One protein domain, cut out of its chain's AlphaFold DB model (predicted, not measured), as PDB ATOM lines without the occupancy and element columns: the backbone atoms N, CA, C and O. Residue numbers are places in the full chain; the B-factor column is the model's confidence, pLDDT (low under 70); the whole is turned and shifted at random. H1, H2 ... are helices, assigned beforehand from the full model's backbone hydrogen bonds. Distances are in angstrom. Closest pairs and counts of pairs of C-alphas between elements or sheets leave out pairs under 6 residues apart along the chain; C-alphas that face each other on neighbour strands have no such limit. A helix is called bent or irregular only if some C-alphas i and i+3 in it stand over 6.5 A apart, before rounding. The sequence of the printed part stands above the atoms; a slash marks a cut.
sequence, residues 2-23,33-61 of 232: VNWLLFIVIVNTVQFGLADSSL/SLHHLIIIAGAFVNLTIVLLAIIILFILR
ATOM      1  N   VAL A   2      28.967 -41.051  15.026       60.10
ATOM      2  CA  VAL A   2      27.952 -40.286  14.260       60.10
ATOM      3  C   VAL A   2      26.611 -40.105  15.001       60.10
ATOM      4  O   VAL A   2      26.021 -39.031  14.942       60.10
ATOM      5  N   ASN A   3      26.171 -41.098  15.784       59.41
ATOM      6  CA  ASN A   3      24.892 -41.019  16.509       59.41
ATOM      7  C   ASN A   3      24.856 -39.940  17.606       59.41
ATOM      8  O   ASN A   3      23.790 -39.406  17.893       59.41
ATOM      9  N   TRP A   4      26.002 -39.577  18.193       65.42
ATOM     10  CA  TRP A   4      26.057 -38.547  19.238       65.42
ATOM     11  C   TRP A   4      25.858 -37.140  18.657       65.42
ATOM     12  O   TRP A   4      25.153 -36.315  19.231       65.42
ATOM     13  N   LEU A   5      26.428 -36.882  17.476       65.23
ATOM     14  CA  LEU A   5      26.252 -35.620  16.754       65.23
ATOM     15  C   LEU A   5      24.798 -35.416  16.320       65.23
ATOM     16  O   LEU A   5      24.268 -34.320  16.487       65.23
ATOM     17  N   LEU A   6      24.134 -36.471  15.837       64.94
ATOM     18  CA  LEU A   6      22.717 -36.402  15.470       64.94
ATOM     19  C   LEU A   6      21.840 -36.059  16.686       64.94
ATOM     20  O   LEU A   6      20.932 -35.240  16.577       64.94
ATOM     21  N   PHE A   7      22.153 -36.628  17.854       66.66
ATOM     22  CA  PHE A   7      21.423 -36.349  19.089       66.66
ATOM     23  C   PHE A   7      21.586 -34.889  19.540       66.66
ATOM     24  O   PHE A   7      20.595 -34.248  19.877       66.66
ATOM     25  N   ILE A   8      22.798 -34.323  19.467       68.21
ATOM     26  CA  ILE A   8      23.036 -32.903  19.790       68.21
ATOM     27  C   ILE A   8      22.265 -31.976  18.842       68.21
ATOM     28  O   ILE A   8      21.686 -30.988  19.290       68.21
ATOM     29  N   VAL A   9      22.234 -32.288  17.541       65.92
ATOM     30  CA  VAL A   9      21.489 -31.485  16.558       65.92
ATOM     31  C   VAL A   9      19.991 -31.523  16.859       65.92
ATOM     32  O   VAL A   9      19.372 -30.463  16.914       65.92
ATOM     33  N   ILE A  10      19.432 -32.706  17.140       65.40
ATOM     34  CA  ILE A  10      18.008 -32.867  17.474       65.40
ATOM     35  C   ILE A  10      17.658 -32.100  18.754       65.40
ATOM     36  O   ILE A  10      16.693 -31.333  18.753       65.40
ATOM     37  N   VAL A  11      18.455 -32.248  19.818       67.24
ATOM     38  CA  VAL A  11      18.231 -31.548  21.095       67.24
ATOM     39  C   VAL A  11      18.273 -30.030  20.901       67.24
ATOM     40  O   VAL A  11      17.374 -29.341  21.379       67.24
ATOM     41  N   ASN A  12      19.225 -29.506  20.122       59.94
ATOM     42  CA  ASN A  12      19.287 -28.071  19.828       59.94
ATOM     43  C   ASN A  12      18.092 -27.577  18.998       59.94
ATOM     44  O   ASN A  12      17.554 -26.515  19.304       59.94
ATOM     45  N   THR A  13      17.622 -28.333  17.996       59.90
ATOM     46  CA  THR A  13      16.411 -27.954  17.240       59.90
ATOM     47  C   THR A  13      15.147 -27.974  18.097       59.90
ATOM     48  O   THR A  13      14.296 -27.102  17.938       59.90
ATOM     49  N   VAL A  14      15.025 -28.922  19.030       59.43
ATOM     50  CA  VAL A  14      13.878 -28.993  19.948       59.43
ATOM     51  C   VAL A  14      13.927 -27.848  20.964       59.43
ATOM     52  O   VAL A  14      12.895 -27.250  21.261       59.43
ATOM     53  N   GLN A  15      15.116 -27.484  21.448       54.80
ATOM     54  CA  GLN A  15      15.279 -26.396  22.411       54.80
ATOM     55  C   GLN A  15      15.056 -25.013  21.779       54.80
ATOM     56  O   GLN A  15      14.461 -24.151  22.421       54.80
ATOM     57  N   PHE A  16      15.429 -24.822  20.506       52.03
ATOM     58  CA  PHE A  16      15.067 -23.617  19.748       52.03
ATOM     59  C   PHE A  16      13.573 -23.575  19.387       52.03
ATOM     60  O   PHE A  16      12.959 -22.520  19.486       52.03
ATOM     61  N   GLY A  17      12.958 -24.710  19.027       51.76
ATOM     62  CA  GLY A  17      11.530 -24.767  18.682       51.76
ATOM     63  C   GLY A  17      10.581 -24.575  19.873       51.76
ATOM     64  O   GLY A  17       9.485 -24.036  19.716       51.76
ATOM     65  N   LEU A  18      10.996 -24.973  21.080       49.94
ATOM     66  CA  LEU A  18      10.193 -24.805  22.297       49.94
ATOM     67  C   LEU A  18      10.348 -23.419  22.944       49.94
ATOM     68  O   LEU A  18       9.448 -23.004  23.672       49.94
ATOM     69  N   ALA A  19      11.432 -22.689  22.666       50.80
ATOM     70  CA  ALA A  19      11.649 -21.353  23.228       50.80
ATOM     71  C   ALA A  19      10.707 -20.279  22.642       50.80
ATOM     72  O   ALA A  19      10.402 -19.312  23.336       50.80
ATOM     73  N   ASP A  20      10.178 -20.480  21.431       49.49
ATOM     74  CA  ASP A  20       9.295 -19.510  20.761       49.49
ATOM     75  C   ASP A  20       7.791 -19.808  20.926       49.49
ATOM     76  O   ASP A  20       6.940 -19.050  20.461       49.49
ATOM     77  N   SER A  21       7.419 -20.887  21.621       44.06
ATOM     78  CA  SER A  21       6.021 -21.352  21.684       44.06
ATOM     79  C   SER A  21       5.151 -20.667  22.758       44.06
ATOM     80  O   SER A  21       4.065 -21.155  23.063       44.06
ATOM     81  N   SER A  22       5.587 -19.547  23.348       45.99
ATOM     82  CA  SER A  22       4.876 -18.875  24.457       45.99
ATOM     83  C   SER A  22       4.520 -17.399  24.232       45.99
ATOM     84  O   SER A  22       4.044 -16.741  25.157       45.99
ATOM     85  N   LEU A  23       4.653 -16.874  23.010       43.72
ATOM     86  CA  LEU A  23       4.257 -15.499  22.697       43.72
ATOM     87  C   LEU A  23       3.165 -15.489  21.624       43.72
ATOM     88  O   LEU A  23       3.401 -15.867  20.481       43.72
ATOM     89  N   SER A  33       9.391  -5.279  10.518       63.08
ATOM     90  CA  SER A  33      10.138  -4.973  11.732       63.08
ATOM     91  C   SER A  33      11.416  -5.804  11.749       63.08
ATOM     92  O   SER A  33      11.407  -6.978  11.374       63.08
ATOM     93  N   LEU A  34      12.511  -5.209  12.222       69.18
ATOM     94  CA  LEU A  34      13.824  -5.847  12.324       69.18
ATOM     95  C   LEU A  34      13.757  -7.193  13.077       69.18
ATOM     96  O   LEU A  34      14.476  -8.124  12.730       69.18
ATOM     97  N   HIS A  35      12.813  -7.347  14.012       66.37
ATOM     98  CA  HIS A  35      12.525  -8.623  14.678       66.37
ATOM     99  C   HIS A  35      12.030  -9.725  13.731       66.37
ATOM    100  O   HIS A  35      12.490 -10.858  13.833       66.37
ATOM    101  N   HIS A  36      11.140  -9.412  12.786       65.71
ATOM    102  CA  HIS A  36      10.680 -10.398  11.802       65.71
ATOM    103  C   HIS A  36      11.815 -10.792  10.860       65.71
ATOM    104  O   HIS A  36      11.941 -11.963  10.518       65.71
ATOM    105  N   LEU A  37      12.678  -9.838  10.487       73.70
ATOM    106  CA  LEU A  37      13.867 -10.132   9.690       73.70
ATOM    107  C   LEU A  37      14.812 -11.088  10.436       73.70
ATOM    108  O   LEU A  37      15.313 -12.025   9.825       73.70
ATOM    109  N   ILE A  38      15.017 -10.893  11.745       78.22
ATOM    110  CA  ILE A  38      15.836 -11.786  12.582       78.22
ATOM    111  C   ILE A  38      15.231 -13.192  12.643       78.22
ATOM    112  O   ILE A  38      15.962 -14.164  12.474       78.22
ATOM    113  N   ILE A  39      13.915 -13.311  12.837       77.55
ATOM    114  CA  ILE A  39      13.233 -14.614  12.897       77.55
ATOM    115  C   ILE A  39      13.341 -15.341  11.551       77.55
ATOM    116  O   ILE A  39      13.717 -16.511  11.504       77.55
ATOM    117  N   ILE A  40      13.080 -14.638  10.444       78.05
ATOM    118  CA  ILE A  40      13.187 -15.202   9.093       78.05
ATOM    119  C   ILE A  40      14.639 -15.601   8.802       78.05
ATOM    120  O   ILE A  40      14.885 -16.716   8.343       78.05
ATOM    121  N   ALA A  41      15.611 -14.742   9.114       79.59
ATOM    122  CA  ALA A  41      17.028 -15.046   8.936       79.59
ATOM    123  C   ALA A  41      17.460 -16.258   9.779       79.59
ATOM    124  O   ALA A  41      18.151 -17.137   9.267       79.59
ATOM    125  N   GLY A  42      17.005 -16.354  11.031       80.09
ATOM    126  CA  GLY A  42      17.264 -17.497  11.906       80.09
ATOM    127  C   GLY A  42      16.686 -18.801  11.352       80.09
ATOM    128  O   GLY A  42      17.382 -19.817  11.309       80.09
ATOM    129  N   ALA A  43      15.454 -18.768  10.840       80.98
ATOM    130  CA  ALA A  43      14.834 -19.917  10.183       80.98
ATOM    131  C   ALA A  43      15.616 -20.357   8.930       80.98
ATOM    132  O   ALA A  43      15.841 -21.553   8.735       80.98
ATOM    133  N   PHE A  44      16.100 -19.408   8.121       82.58
ATOM    134  CA  PHE A  44      16.948 -19.696   6.957       82.58
ATOM    135  C   PHE A  44      18.304 -20.305   7.346       82.58
ATOM    136  O   PHE A  44      18.765 -21.253   6.705       82.58
ATOM    137  N   VAL A  45      18.939 -19.815   8.412       85.83
ATOM    138  CA  VAL A  45      20.201 -20.383   8.916       85.83
ATOM    139  C   VAL A  45      19.979 -21.808   9.433       85.83
ATOM    140  O   VAL A  45      20.726 -22.716   9.076       85.83
ATOM    141  N   ASN A  46      18.903 -22.056  10.179       81.16
ATOM    142  CA  ASN A  46      18.576 -23.406  10.642       81.16
ATOM    143  C   ASN A  46      18.276 -24.361   9.478       81.16
ATOM    144  O   ASN A  46      18.778 -25.486   9.458       81.16
ATOM    145  N   LEU A  47      17.524 -23.909   8.471       84.45
ATOM    146  CA  LEU A  47      17.229 -24.706   7.280       84.45
ATOM    147  C   LEU A  47      18.504 -25.084   6.515       84.45
ATOM    148  O   LEU A  47      18.646 -26.229   6.083       84.45
ATOM    149  N   THR A  48      19.448 -24.149   6.371       84.57
ATOM    150  CA  THR A  48      20.722 -24.422   5.685       84.57
ATOM    151  C   THR A  48      21.599 -25.400   6.466       84.57
ATOM    152  O   THR A  48      22.191 -26.289   5.854       84.57
ATOM    153  N   ILE A  49      21.624 -25.323   7.801       87.07
ATOM    154  CA  ILE A  49      22.337 -26.287   8.659       87.07
ATOM    155  C   ILE A  49      21.736 -27.695   8.528       87.07
ATOM    156  O   ILE A  49      22.477 -28.666   8.355       87.07
ATOM    157  N   VAL A  50      20.407 -27.821   8.563       85.88
ATOM    158  CA  VAL A  50      19.716 -29.115   8.408       85.88
ATOM    159  C   VAL A  50      19.977 -29.712   7.024       85.88
ATOM    160  O   VAL A  50      20.300 -30.896   6.915       85.88
ATOM    161  N   LEU A  51      19.908 -28.896   5.968       87.20
ATOM    162  CA  LEU A  51      20.207 -29.339   4.607       87.20
ATOM    163  C   LEU A  51      21.656 -29.838   4.486       87.20
ATOM    164  O   LEU A  51      21.896 -30.900   3.909       87.20
ATOM    165  N   LEU A  52      22.612 -29.117   5.077       88.98
ATOM    166  CA  LEU A  52      24.018 -29.515   5.087       88.98
ATOM    167  C   LEU A  52      24.223 -30.839   5.836       88.98
ATOM    168  O   LEU A  52      24.942 -31.709   5.347       88.98
ATOM    169  N   ALA A  53      23.553 -31.038   6.975       86.46
ATOM    170  CA  ALA A  53      23.612 -32.289   7.729       86.46
ATOM    171  C   ALA A  53      23.077 -33.485   6.921       86.46
ATOM    172  O   ALA A  53      23.686 -34.554   6.932       86.46
ATOM    173  N   ILE A  54      21.986 -33.302   6.169       86.41
ATOM    174  CA  ILE A  54      21.439 -34.336   5.279       86.41
ATOM    175  C   ILE A  54      22.435 -34.664   4.160       86.41
ATOM    176  O   ILE A  54      22.712 -35.838   3.918       86.41
ATOM    177  N   ILE A  55      23.029 -33.655   3.516       85.55
ATOM    178  CA  ILE A  55      24.047 -33.858   2.469       85.55
ATOM    179  C   ILE A  55      25.252 -34.628   3.026       85.55
ATOM    180  O   ILE A  55      25.707 -35.595   2.417       85.55
ATOM    181  N   ILE A  56      25.730 -34.251   4.212       85.40
ATOM    182  CA  ILE A  56      26.809 -34.947   4.920       85.40
ATOM    183  C   ILE A  56      26.411 -36.402   5.193       85.40
ATOM    184  O   ILE A  56      27.221 -37.286   4.941       85.40
ATOM    185  N   LEU A  57      25.178 -36.687   5.622       83.00
ATOM    186  CA  LEU A  57      24.690 -38.061   5.805       83.00
ATOM    187  C   LEU A  57      24.633 -38.858   4.496       83.00
ATOM    188  O   LEU A  57      24.885 -40.059   4.529       83.00
ATOM    189  N   PHE A  58      24.339 -38.223   3.357       79.76
ATOM    190  CA  PHE A  58      24.389 -38.871   2.042       79.76
ATOM    191  C   PHE A  58      25.825 -39.159   1.578       79.76
ATOM    192  O   PHE A  58      26.058 -40.205   0.978       79.76
ATOM    193  N   ILE A  59      26.784 -38.273   1.876       81.84
ATOM    194  CA  ILE A  59      28.199 -38.423   1.481       81.84
ATOM    195  C   ILE A  59      28.956 -39.372   2.421       81.84
ATOM    196  O   ILE A  59      29.711 -40.224   1.960       81.84
ATOM    197  N   LEU A  60      28.762 -39.238   3.738       72.06
ATOM    198  CA  LEU A  60      29.304 -40.146   4.755       72.06
ATOM    199  C   LEU A  60      28.520 -41.440   4.861       72.06
ATOM    200  O   LEU A  60      28.954 -42.317   5.613       72.06
ATOM    201  N   ARG A  61      27.397 -41.577   4.139       64.23
ATOM    202  CA  ARG A  61      26.753 -42.875   3.989       64.23
ATOM    203  C   ARG A  61      27.864 -43.808   3.526       64.23
ATOM    204  O   ARG A  61      28.418 -43.592   2.444       64.23
TER     205      ARG A  61
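Overview. This is residues 2 to 23 and 33 to 61 of the 232 residues of an uncharacterized protein of Onchocerca volvulus (UniProt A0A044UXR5). Two long helices run side by side in opposite directions with a gap between them, a loose pair in which the longer, H2, makes most of the length of a rod. H1 is the shorter partner, and towards the cut in the chain residues 17 to 23 and residues 33 to 45 stand free. The printed part has 51 residues with two named helices, H1 then H2, and no named strand; the class is all helix. The whole is loose, with a radius of gyration of the C-alphas of 13.4 A, and spans 42 by 19 by 9 A.

Arrangement. The longest helix is H2, residues 34 to 59. H1, residues 2 to 19, and H2 are near each other, with 10 pairs of C-alphas within 10 A. They are only just without a pair within 8 A, their closest C-alphas being 8.3 A apart. The N-to-C direction of H2 is (0.40, -0.88, -0.28) and that of H1 is (-0.66, 0.72, 0.23). In H1 and H2 every O i to N i+4 pair is within hydrogen-bond range.

Along the chain. H2 has 26 residues and measures 37.2 A from C-alpha 34 at (13.824, -5.847, 12.324) to C-alpha 59 at (28.199, -38.423, 1.481). H1 has 18 residues and measures 26.5 A, beginning with C-alpha 2 at (27.952, -40.286, 14.260). Neither helix is bent.

Size, cuts and confidence. The two C-alphas farthest apart are those of Ser 33 and Arg 61, 42.1 A. The link from H1 to H2 runs across the cut: residues 24 to 32 are not printed, and C-alphas 23 and 33 are 16.3 A apart. Without the stretches that stand free, the body has 31 residues and spans 27 by 20 by 7 A. The mean pLDDT of the printed part is 70.1, and residues 2 to 23, residues 33 to 36 and residue 61 are under 70.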